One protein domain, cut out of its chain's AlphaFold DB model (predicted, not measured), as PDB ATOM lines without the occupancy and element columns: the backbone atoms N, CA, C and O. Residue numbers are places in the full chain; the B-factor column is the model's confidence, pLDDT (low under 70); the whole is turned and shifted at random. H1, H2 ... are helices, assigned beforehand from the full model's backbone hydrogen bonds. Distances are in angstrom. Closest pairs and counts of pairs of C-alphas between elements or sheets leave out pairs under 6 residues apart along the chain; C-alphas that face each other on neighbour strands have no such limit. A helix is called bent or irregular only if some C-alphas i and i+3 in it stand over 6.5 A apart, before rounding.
ATOM      1  N   ASP A 221      49.658  48.470  -0.447       70.06
ATOM      2  CA  ASP A 221      50.438  49.634  -0.879       70.06
ATOM      3  C   ASP A 221      49.781  50.347  -2.074       70.06
ATOM      4  O   ASP A 221      50.192  50.213  -3.235       70.06
ATOM      5  N   GLN A 222      48.765  51.169  -1.791       65.81
ATOM      6  CA  GLN A 222      48.031  51.956  -2.797       65.81
ATOM      7  C   GLN A 222      48.943  52.796  -3.712       65.81
ATOM      8  O   GLN A 222      48.637  52.978  -4.893       65.81
ATOM      9  N   PHE A 223      50.081  53.284  -3.209       69.19
ATOM     10  CA  PHE A 223      51.024  54.085  -3.996       69.19
ATOM     11  C   PHE A 223      51.817  53.247  -5.011       69.19
ATOM     12  O   PHE A 223      51.978  53.652  -6.167       69.19
ATOM     13  N   GLN A 224      52.265  52.051  -4.617       76.69
ATOM     14  CA  GLN A 224      52.913  51.109  -5.532       76.69
ATOM     15  C   GLN A 224      51.920  50.620  -6.588       76.69
ATOM     16  O   GLN A 224      52.261  50.585  -7.770       76.69
ATOM     17  N   LEU A 225      50.668  50.362  -6.198       80.50
ATOM     18  CA  LEU A 225      49.594  50.005  -7.123       80.50
ATOM     19  C   LEU A 225      49.291  51.133  -8.122       80.50
ATOM     20  O   LEU A 225      49.110  50.863  -9.306       80.50
ATOM     21  N   LEU A 226      49.265  52.397  -7.689       78.75
ATOM     22  CA  LEU A 226      49.059  53.549  -8.579       78.75
ATOM     23  C   LEU A 226      50.218  53.732  -9.566       78.75
ATOM     24  O   LEU A 226      49.977  53.954 -10.754       78.75
ATOM     25  N   ASN A 227      51.464  53.600  -9.111       76.19
ATOM     26  CA  ASN A 227      52.631  53.683  -9.991       76.19
ATOM     27  C   ASN A 227      52.716  52.491 -10.950       76.19
ATOM     28  O   ASN A 227      53.017  52.684 -12.128       76.19
ATOM     29  N   ALA A 228      52.388  51.283 -10.491       78.62
ATOM     30  CA  ALA A 228      52.268  50.105 -11.343       78.62
ATOM     31  C   ALA A 228      51.146  50.280 -12.376       78.62
ATOM     32  O   ALA A 228      51.371  50.025 -13.554       78.62
ATOM     33  N   LYS A 229      49.982  50.817 -11.986       81.12
ATOM     34  CA  LYS A 229      48.879  51.148 -12.906       81.12
ATOM     35  C   LYS A 229      49.281  52.201 -13.937       81.12
ATOM     36  O   LYS A 229      48.933  52.049 -15.101       81.12
ATOM     37  N   ARG A 230      50.033  53.239 -13.552       82.12
ATOM     38  CA  ARG A 230      50.539  54.263 -14.488       82.12
ATOM     39  C   ARG A 230      51.548  53.688 -15.481       82.12
ATOM     40  O   ARG A 230      51.427  53.946 -16.674       82.12
ATOM     41  N   LYS A 231      52.500  52.879 -15.006       84.25
ATOM     42  CA  LYS A 231      53.480  52.187 -15.863       84.25
ATOM     43  C   LYS A 231      52.820  51.148 -16.771       84.25
ATOM     44  O   LYS A 231      53.190  51.017 -17.928       84.25
ATOM     45  N   ALA A 232      51.808  50.439 -16.277       83.31
ATOM     46  CA  ALA A 232      51.003  49.553 -17.107       83.31
ATOM     47  C   ALA A 232      50.233  50.359 -18.162       83.31
ATOM     48  O   ALA A 232      50.247  49.991 -19.331       83.31
ATOM     49  N   ALA A 233      49.632  51.493 -17.788       89.44
ATOM     50  CA  ALA A 233      48.859  52.338 -18.696       89.44
ATOM     51  C   ALA A 233      49.679  52.890 -19.872       89.44
ATOM     52  O   ALA A 233      49.126  53.006 -20.964       89.44
ATOM     53  N   SER A 234      50.976  53.180 -19.702       90.38
ATOM     54  CA  SER A 234      51.837  53.586 -20.827       90.38
ATOM     55  C   SER A 234      52.147  52.431 -21.788       90.38
ATOM     56  O   SER A 234      52.303  52.658 -22.986       90.38
ATOM     57  N   LEU A 235      52.164  51.186 -21.299       92.88
ATOM     58  CA  LEU A 235      52.385  49.982 -22.109       92.88
ATOM     59  C   LEU A 235      51.102  49.442 -22.760       92.88
ATOM     60  O   LEU A 235      51.171  48.783 -23.802       92.88
ATOM     61  N   MET A 236      49.931  49.730 -22.182       92.50
ATOM     62  CA  MET A 236      48.636  49.216 -22.647       92.50
ATOM     63  C   MET A 236      48.362  49.456 -24.144       92.50
ATOM     64  O   MET A 236      47.921  48.510 -24.801       92.50
ATOM     65  N   PRO A 237      48.639  50.638 -24.741       94.06
ATOM     66  CA  PRO A 237      48.436  50.844 -26.177       94.06
ATOM     67  C   PRO A 237      49.287  49.912 -27.049       94.06
ATOM     68  O   PRO A 237      48.809  49.412 -28.070       94.06
ATOM     69  N   GLY A 238      50.532  49.645 -26.641       93.00
ATOM     70  CA  GLY A 238      51.441  48.743 -27.350       93.00
ATOM     71  C   GLY A 238      50.981  47.289 -27.267       93.00
ATOM     72  O   GLY A 238      50.898  46.610 -28.290       93.00
ATOM     73  N   LEU A 239      50.594  46.837 -26.072       90.88
ATOM     74  CA  LEU A 239      50.061  45.489 -25.854       90.88
ATOM     75  C   LEU A 239      48.752  45.259 -26.619       90.88
ATOM     76  O   LEU A 239      48.592  44.222 -27.263       90.88
ATOM     77  N   TYR A 240      47.849  46.242 -26.616       91.62
ATOM     78  CA  TYR A 240      46.617  46.172 -27.400       91.62
ATOM     79  C   TYR A 240      46.907  46.115 -28.904       91.62
ATOM     80  O   TYR A 240      46.312  45.307 -29.612       91.62
ATOM     81  N   SER A 241      47.851  46.924 -29.397       94.50
ATOM     82  CA  SER A 241      48.236  46.926 -30.816       94.50
ATOM     83  C   SER A 241      48.826  45.584 -31.253       94.50
ATOM     84  O   SER A 241      48.484  45.088 -32.325       94.50
ATOM     85  N   LEU A 242      49.665  44.971 -30.412       94.19
ATOM     86  CA  LEU A 242      50.224  43.638 -30.656       94.19
ATOM     87  C   LEU A 242      49.134  42.559 -30.677       94.19
ATOM     88  O   LEU A 242      49.118  41.733 -31.586       94.19
ATOM     89  N   ALA A 243      48.196  42.591 -29.728       90.94
ATOM     90  CA  ALA A 243      47.079  41.648 -29.696       90.94
ATOM     91  C   ALA A 243      46.138  41.819 -30.905       90.94
ATOM     92  O   ALA A 243      45.716  40.841 -31.522       90.94
ATOM     93  N   ALA A 244      45.851  43.065 -31.296       94.19
ATOM     94  CA  ALA A 244      45.002  43.382 -32.442       94.19
ATOM     95  C   ALA A 244      45.671  43.079 -33.795       94.19
ATOM     96  O   ALA A 244      44.969  42.884 -34.787       94.19
ATOM     97  N   HIS A 245      47.006  43.012 -33.858       95.56
ATOM     98  CA  HIS A 245      47.735  42.750 -35.101       95.56
ATOM     99  C   HIS A 245      47.319  41.426 -35.754       95.56
ATOM    100  O   HIS A 245      47.054  41.400 -36.956       95.56
ATOM    101  N   GLY A 246      47.180  40.356 -34.961       94.00
ATOM    102  CA  GLY A 246      46.724  39.053 -35.458       94.00
ATOM    103  C   GLY A 246      45.319  39.120 -36.066       94.00
ATOM    104  O   GLY A 246      45.101  38.631 -37.173       94.00
ATOM    105  N   ALA A 247      44.400  39.830 -35.401       94.69
ATOM    106  CA  ALA A 247      43.042  40.032 -35.903       94.69
ATOM    107  C   ALA A 247      43.025  40.784 -37.243       94.69
ATOM    108  O   ALA A 247      42.348  40.378 -38.186       94.69
ATOM    109  N   LEU A 248      43.803  41.867 -37.350       94.50
ATOM    110  CA  LEU A 248      43.888  42.660 -38.578       94.50
ATOM    111  C   LEU A 248      44.508  41.867 -39.731       94.50
ATOM    112  O   LEU A 248      44.046  41.984 -40.864       94.50
ATOM    113  N   GLN A 249      45.517  41.043 -39.451       95.56
ATOM    114  CA  GLN A 249      46.139  40.185 -40.455       95.56
ATOM    115  C   GLN A 249      45.160  39.128 -40.989       95.56
ATOM    116  O   GLN A 249      45.111  38.906 -42.202       95.56
ATOM    117  N   ALA A 250      44.353  38.517 -40.114       93.19
ATOM    118  CA  ALA A 250      43.324  37.554 -40.508       93.19
ATOM    119  C   ALA A 250      42.283  38.197 -41.441       93.19
ATOM    120  O   ALA A 250      42.028  37.692 -42.538       93.19
ATOM    121  N   VAL A 251      41.772  39.373 -41.065       94.69
ATOM    122  CA  VAL A 251      40.791  40.137 -41.856       94.69
ATOM    123  C   VAL A 251      41.383  40.638 -43.174       94.69
ATOM    124  O   VAL A 251      40.700  40.666 -44.198       94.69
ATOM    125  N   GLN A 252      42.667  41.007 -43.198       93.19
ATOM    126  CA  GLN A 252      43.318  41.526 -44.402       93.19
ATOM    127  C   GLN A 252      43.288  40.531 -45.565       93.19
ATOM    128  O   GLN A 252      43.176  40.947 -46.720       93.19
ATOM    129  N   SER A 253      43.344  39.230 -45.273       87.69
ATOM    130  CA  SER A 253      43.240  38.190 -46.299       87.69
ATOM    131  C   SER A 253      41.871  38.155 -46.999       87.69
ATOM    132  O   SER A 253      41.779  37.679 -48.127       87.69
ATOM    133  N   GLN A 254      40.836  38.723 -46.372       87.31
ATOM    134  CA  GLN A 254      39.443  38.701 -46.829       87.31
ATOM    135  C   GLN A 254      38.998  40.019 -47.490       87.31
ATOM    136  O   GLN A 254      37.953  40.068 -48.131       87.31
ATOM    137  N   LEU A 255      39.804  41.086 -47.397       84.31
ATOM    138  CA  LEU A 255      39.501  42.440 -47.899       84.31
ATOM    139  C   LEU A 255      39.518  42.596 -49.435       84.31
ATOM    140  O   LEU A 255      39.550  43.722 -49.937       84.31
ATOM    141  N   LEU A 256      39.553  41.507 -50.205       78.88
ATOM    142  CA  LEU A 256      39.687  41.590 -51.661       78.88
ATOM    143  C   LEU A 256      38.399  42.031 -52.373       78.88
ATOM    144  O   LEU A 256      38.511  42.629 -53.443       78.88
ATOM    145  N   ASP A 257      37.232  41.853 -51.745       74.56
ATOM    146  CA  ASP A 257      35.931  42.160 -52.343       74.56
ATOM    147  C   ASP A 257      35.170  43.225 -51.534       74.56
ATOM    148  O   ASP A 257      34.721  42.998 -50.409       74.56
ATOM    149  N   ALA A 258      35.008  44.413 -52.123       59.59
ATOM    150  CA  ALA A 258      34.380  45.575 -51.485       59.59
ATOM    151  C   ALA A 258      32.862  45.424 -51.247       59.59
ATOM    152  O   ALA A 258      32.282  46.183 -50.473       59.59
ATOM    153  N   GLU A 259      32.213  44.441 -51.876       65.44
ATOM    154  CA  GLU A 259      30.755  44.251 -51.811       65.44
ATOM    155  C   GLU A 259      30.275  43.590 -50.505       65.44
ATOM    156  O   GLU A 259      29.078  43.439 -50.276       65.44
ATOM    157  N   ARG A 260      31.193  43.222 -49.605       83.62
ATOM    158  CA  ARG A 260      30.913  42.377 -48.434       83.62
ATOM    159  C   ARG A 260      31.159  43.085 -47.100       83.62
ATOM    160  O   ARG A 260      31.672  42.484 -46.162       83.62
ATOM    161  N   VAL A 261      30.781  44.361 -46.985       84.12
ATOM    162  CA  VAL A 261      31.014  45.180 -45.772       84.12
ATOM    163  C   VAL A 261      30.450  44.528 -44.500       84.12
ATOM    164  O   VAL A 261      31.111  44.538 -43.467       84.12
ATOM    165  N   LEU A 262      29.263  43.921 -44.568       83.38
ATOM    166  CA  LEU A 262      28.679  43.185 -43.438       83.38
ATOM    167  C   LEU A 262      29.525  42.001 -43.000       83.38
ATOM    168  O   LEU A 262      29.870  41.889 -41.828       83.38
ATOM    169  N   GLN A 263      29.871  41.143 -43.962       89.38
ATOM    170  CA  GLN A 263      30.693  39.973 -43.690       89.38
ATOM    171  C   GLN A 263      32.019  40.443 -43.099       89.38
ATOM    172  O   GLN A 263      32.472  39.884 -42.113       89.38
ATOM    173  N   LEU A 264      32.607  41.526 -43.613       90.94
ATOM    174  CA  LEU A 264      33.827  42.090 -43.050       90.94
ATOM    175  C   LEU A 264      33.671  42.458 -41.565       90.94
ATOM    176  O   LEU A 264      34.565  42.151 -40.783       90.94
ATOM    177  N   TYR A 265      32.556  43.068 -41.149       91.12
ATOM    178  CA  TYR A 265      32.317  43.367 -39.732       91.12
ATOM    179  C   TYR A 265      32.221  42.110 -38.870       91.12
ATOM    180  O   TYR A 265      32.820  42.080 -37.797       91.12
ATOM    181  N   GLU A 266      31.516  41.082 -39.340       92.06
ATOM    182  CA  GLU A 266      31.417  39.797 -38.639       92.06
ATOM    183  C   GLU A 266      32.796  39.144 -38.498       92.06
ATOM    184  O   GLU A 266      33.185  38.740 -37.403       92.06
ATOM    185  N   HIS A 267      33.588  39.126 -39.572       94.19
ATOM    186  CA  HIS A 267      34.940  38.574 -39.548       94.19
ATOM    187  C   HIS A 267      35.882  39.381 -38.645       94.19
ATOM    188  O   HIS A 267      36.691  38.790 -37.933       94.19
ATOM    189  N   VAL A 268      35.771  40.715 -38.619       94.75
ATOM    190  CA  VAL A 268      36.536  41.560 -37.685       94.75
ATOM    191  C   VAL A 268      36.122  41.286 -36.241       94.75
ATOM    192  O   VAL A 268      36.994  41.208 -35.379       94.75
ATOM    193  N   GLU A 269      34.826  41.134 -35.956       95.12
ATOM    194  CA  GLU A 269      34.329  40.828 -34.608       95.12
ATOM    195  C   GLU A 269      34.858  39.471 -34.118       95.12
ATOM    196  O   GLU A 269      35.395  39.394 -33.012       95.12
ATOM    197  N   VAL A 270      34.793  38.435 -34.963       96.00
ATOM    198  CA  VAL A 270      35.340  37.100 -34.668       96.00
ATOM    199  C   VAL A 270      36.853  37.163 -34.467       96.00
ATOM    200  O   VAL A 270      37.349  36.731 -33.428       96.00
ATOM    201  N   ALA A 271      37.591  37.779 -35.394       96.00
ATOM    202  CA  ALA A 271      39.046  37.854 -35.316       96.00
ATOM    203  C   ALA A 271      39.524  38.659 -34.092       96.00
ATOM    204  O   ALA A 271      40.467  38.258 -33.407       96.00
ATOM    205  N   LEU A 272      38.868  39.777 -33.761       96.19
ATOM    206  CA  LEU A 272      39.177  40.543 -32.547       96.19
ATOM    207  C   LEU A 272      38.906  39.732 -31.279       96.19
ATOM    208  O   LEU A 272      39.682  39.823 -30.323       96.19
ATOM    209  N   TRP A 273      37.844  38.927 -31.259       96.62
ATOM    210  CA  TRP A 273      37.540  38.068 -30.121       96.62
ATOM    211  C   TRP A 273      38.538  36.914 -29.977       96.62
ATOM    212  O   TRP A 273      38.957  36.601 -28.860       96.62
ATOM    213  N   GLU A 274      38.952  36.298 -31.080       96.19
ATOM    214  CA  GLU A 274      39.911  35.188 -31.083       96.19
ATOM    215  C   GLU A 274      41.323  35.637 -30.695       96.19
ATOM    216  O   GLU A 274      41.953  35.001 -29.849       96.19
ATOM    217  N   HIS A 275      41.804  36.750 -31.255       94.44
ATOM    218  CA  HIS A 275      43.193  37.191 -31.078       94.44
ATOM    219  C   HIS A 275      43.399  38.152 -29.904       94.44
ATOM    220  O   HIS A 275      44.428  38.086 -29.234       94.44
ATOM    221  N   ALA A 276      42.440  39.045 -29.652       94.31
ATOM    222  CA  ALA A 276      42.585  40.121 -28.671       94.31
ATOM    223  C   ALA A 276      41.546  40.070 -27.543       94.31
ATOM    224  O   ALA A 276      41.578  40.925 -26.658       94.31
ATOM    225  N   ARG A 277      40.611  39.103 -27.570       94.94
ATOM    226  CA  ARG A 277      39.452  39.038 -26.657       94.94
ATOM    227  C   ARG A 277      38.648  40.349 -26.626       94.94
ATOM    228  O   ARG A 277      37.992  40.667 -25.636       94.94
ATOM    229  N   GLY A 278      38.690  41.107 -27.721       94.94
ATOM    230  CA  GLY A 278      37.968  42.363 -27.888       94.94
ATOM    231  C   GLY A 278      36.600  42.139 -28.525       94.94
ATOM    232  O   GLY A 278      36.446  41.267 -29.375       94.94
ATOM    233  N   ARG A 279      35.606  42.946 -28.142       94.75
ATOM    234  CA  ARG A 279      34.312  43.023 -28.838       94.75
ATOM    235  C   ARG A 279      34.141  44.394 -29.462       94.75
ATOM    236  O   ARG A 279      34.461  45.408 -28.837       94.75
ATOM    237  N   LEU A 280      33.600  44.431 -30.675       94.19
ATOM    238  CA  LEU A 280      33.205  45.688 -31.296       94.19
ATOM    239  C   LEU A 280      31.982  46.253 -30.575       94.19
ATOM    240  O   LEU A 280      31.005  45.555 -30.312       94.19
ATOM    241  N   ASN A 281      32.015  47.552 -30.283       91.44
ATOM    242  CA  ASN A 281      30.843  48.224 -29.749       91.44
ATOM    243  C   ASN A 281      29.865  48.526 -30.890       91.44
ATOM    244  O   ASN A 281      30.000  49.530 -31.591       91.44
ATOM    245  N   ARG A 282      28.862  47.662 -31.040       87.56
ATOM    246  CA  ARG A 282      27.844  47.726 -32.096       87.56
ATOM    247  C   ARG A 282      27.111  49.068 -32.195       87.56
ATOM    248  O   ARG A 282      26.721  49.439 -33.293       87.56
ATOM    249  N   SER A 283      26.961  49.821 -31.100       86.25
ATOM    250  CA  SER A 283      26.299  51.138 -31.136       86.25
ATOM    251  C   SER A 283      27.202  52.265 -31.651       86.25
ATOM    252  O   SER A 283      26.711  53.302 -32.097       86.25
ATOM    253  N   LYS A 284      28.526  52.067 -31.623       88.62
ATOM    254  CA  LYS A 284      29.524  53.050 -32.083       88.62
ATOM    255  C   LYS A 284      30.127  52.712 -33.434       88.62
ATOM    256  O   LYS A 284      30.607  53.602 -34.133       88.62
ATOM    257  N   THR A 285      30.125  51.438 -33.795       89.81
ATOM    258  CA  THR A 285      30.651  50.977 -35.070       89.81
ATOM    259  C   THR A 285      29.646  51.293 -36.174       89.81
ATOM    260  O   THR A 285      28.593  50.670 -36.263       89.81
ATOM    261  N   LYS A 286      29.977  52.270 -37.022       89.81
ATOM    262  CA  LYS A 286      29.185  52.654 -38.198       89.81
ATOM    263  C   LYS A 286      30.019  52.518 -39.466       89.81
ATOM    264  O   LYS A 286      31.223  52.774 -39.441       89.81
ATOM    265  N   ALA A 287      29.365  52.140 -40.558       87.75
ATOM    266  CA  ALA A 287      29.980  52.072 -41.875       87.75
ATOM    267  C   ALA A 287      29.749  53.388 -42.620       87.75
ATOM    268  O   ALA A 287      28.613  53.846 -42.743       87.75
ATOM    269  N   TRP A 288      30.824  53.966 -43.140       86.25
ATOM    270  CA  TRP A 288      30.802  55.199 -43.920       86.25
ATOM    271  C   TRP A 288      31.506  54.948 -45.249       86.25
ATOM    272  O   TRP A 288      32.482  54.193 -45.299       86.25
ATOM    273  N   ASN A 289      31.030  55.563 -46.331       87.00
ATOM    274  CA  ASN A 289      31.778  55.570 -47.586       87.00
ATOM    275  C   ASN A 289      32.990  56.520 -47.490       87.00
ATOM    276  O   ASN A 289      33.179  57.246 -46.513       87.00
ATOM    277  N   ALA A 290      33.820  56.546 -48.535       86.25
ATOM    278  CA  ALA A 290      34.993  57.422 -48.587       86.25
ATOM    279  C   ALA A 290      34.658  58.930 -48.583       86.25
ATOM    280  O   ALA A 290      35.550  59.733 -48.321       86.25
ATOM    281  N   ALA A 291      33.407  59.310 -48.869       90.12
ATOM    282  CA  ALA A 291      32.919  60.687 -48.799       90.12
ATOM    283  C   ALA A 291      32.422  61.076 -47.391       90.12
ATOM    284  O   ALA A 291      32.045  62.223 -47.174       90.12
ATOM    285  N   GLY A 292      32.440  60.147 -46.427       89.94
ATOM    286  CA  GLY A 292      31.895  60.381 -45.089       89.94
ATOM    287  C   GLY A 292      30.366  60.361 -45.046       89.94
ATOM    288  O   GLY A 292      29.777  60.825 -44.076       89.94
ATOM    289  N   GLU A 293      29.719  59.816 -46.075       89.56
ATOM    290  CA  GLU A 293      28.276  59.611 -46.117       89.56
ATOM    291  C   GLU A 293      27.944  58.160 -45.758       89.56
ATOM    292  O   GLU A 293      28.671  57.218 -46.089       89.56
ATOM    293  N   GLU A 294      26.829  57.969 -45.059       87.31
ATOM    294  CA  GLU A 294      26.289  56.642 -44.785       87.31
ATOM    295  C   GLU A 294      25.682  56.084 -46.084       87.31
ATOM    296  O   GLU A 294      24.770  56.711 -46.634       87.31
ATOM    297  N   PRO A 295      26.149  54.934 -46.606       82.94
ATOM    298  CA  PRO A 295      25.611  54.400 -47.847       82.94
ATOM    299  C   PRO A 295      24.114  54.127 -47.721       82.94
ATOM    300  O   PRO A 295      23.641  53.540 -46.738       82.94
ATOM    301  N   GLN A 296      23.366  54.538 -48.747       81.31
ATOM    302  CA  GLN A 296      21.964  54.171 -48.885       81.31
ATOM    303  C   GLN A 296      21.882  52.641 -48.801       81.31
ATOM    304  O   GLN A 296      22.706  51.951 -49.394       81.31
ATOM    305  N   ASN A 297      20.936  52.119 -48.019       80.81
ATOM    306  CA  ASN A 297      20.764  50.687 -47.729       80.81
ATOM    307  C   ASN A 297      21.674  50.076 -46.641       80.81
ATOM    308  O   ASN A 297      21.557  48.889 -46.388       80.81
ATOM    309  N   ILE A 298      22.512  50.821 -45.909       79.69
ATOM    310  CA  ILE A 298      23.244  50.223 -44.761       79.69
ATOM    311  C   ILE A 298      22.523  50.421 -43.419       79.69
ATOM    312  O   ILE A 298      22.761  49.692 -42.459       79.69
ATOM    313  N   ARG A 299      21.543  51.328 -43.340       78.69
ATOM    314  CA  ARG A 299      20.784  51.561 -42.096       78.69
ATOM    315  C   ARG A 299      20.038  50.337 -41.567       78.69
ATOM    316  O   ARG A 299      19.836  50.231 -40.363       78.69
ATOM    317  N   HIS A 300      19.597  49.439 -42.446       77.06
ATOM    318  CA  HIS A 300      18.958  48.186 -42.030       77.06
ATOM    319  C   HIS A 300      19.968  47.107 -41.625       77.06
ATOM    320  O   HIS A 300      19.594  46.137 -40.976       77.06
ATOM    321  N   LEU A 301      21.233  47.296 -41.998       67.00
ATOM    322  CA  LEU A 301      22.351  46.401 -41.729       67.00
ATOM    323  C   LEU A 301      23.099  46.772 -40.446       67.00
ATOM    324  O   LEU A 301      23.747  45.924 -39.839       67.00
ATOM    325  N   GLN A 302      22.992  48.028 -40.004       75.06
ATOM    326  CA  GLN A 302      23.426  48.407 -38.668       75.06
ATOM    327  C   GLN A 302      22.485  47.768 -37.635       75.06
ATOM    328  O   GLN A 302      21.263  47.843 -37.797       75.06
TER     329      GLN A 302
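This is residues 221 to 302 of the 463 residues of a protein of Symbiodinium natans (UniProt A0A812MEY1). A long bent helix, H1, makes a helical hairpin with H2 through its second arm, H1b, while residues 221 to 238, of which 222 to 238 belong to H1, stick out free from this body; a long tail with no named element, residues 277 to 302, follows H2. The printed part has 82 residues with two named helices, H1 then H2, and no named strand. It is all helix and only just loose, close to extended, with a radius of gyration of the C-alphas of 17.2 A and spans of 55 by 25 by 20 A.

H1, residues 222 to 252, was assigned as one helix by its hydrogen bonds but is bent: C-alphas 234 and 237 are 6.9 A apart. Its arms, H1a, residues 222 to 234, and H1b, residues 237 to 252, stand at a steep tilt of 37 degrees, only just steep. H1b has a kink of 35 degrees near residue 244. H1b and H2, residues 261 to 276, touch, closest at the C-alphas of Ala 247 and Ala 271, 4.6 A apart. They run opposite ways at a steep tilt of 45 degrees. H1a and H2 are apart. Every O i to N i+4 pair is within hydrogen-bond range in H1a and H2, and 10 of 12 in H1b.

H1a begins at C-alpha 222 (48.031, 51.956, -2.797) and is 18.5 A long; H1b is 21.1 A. H2 is 21.3 A and ends at C-alpha 276 (42.585, 40.121, -28.671).

The C-alphas of Asp 221 and Gln 296, the two farthest apart, are 56.0 A apart. The printed part has no cut, and the link from H1 to H2 is short. Residues 222 to 223, 258 to 259 and 301 have pLDDT under 70.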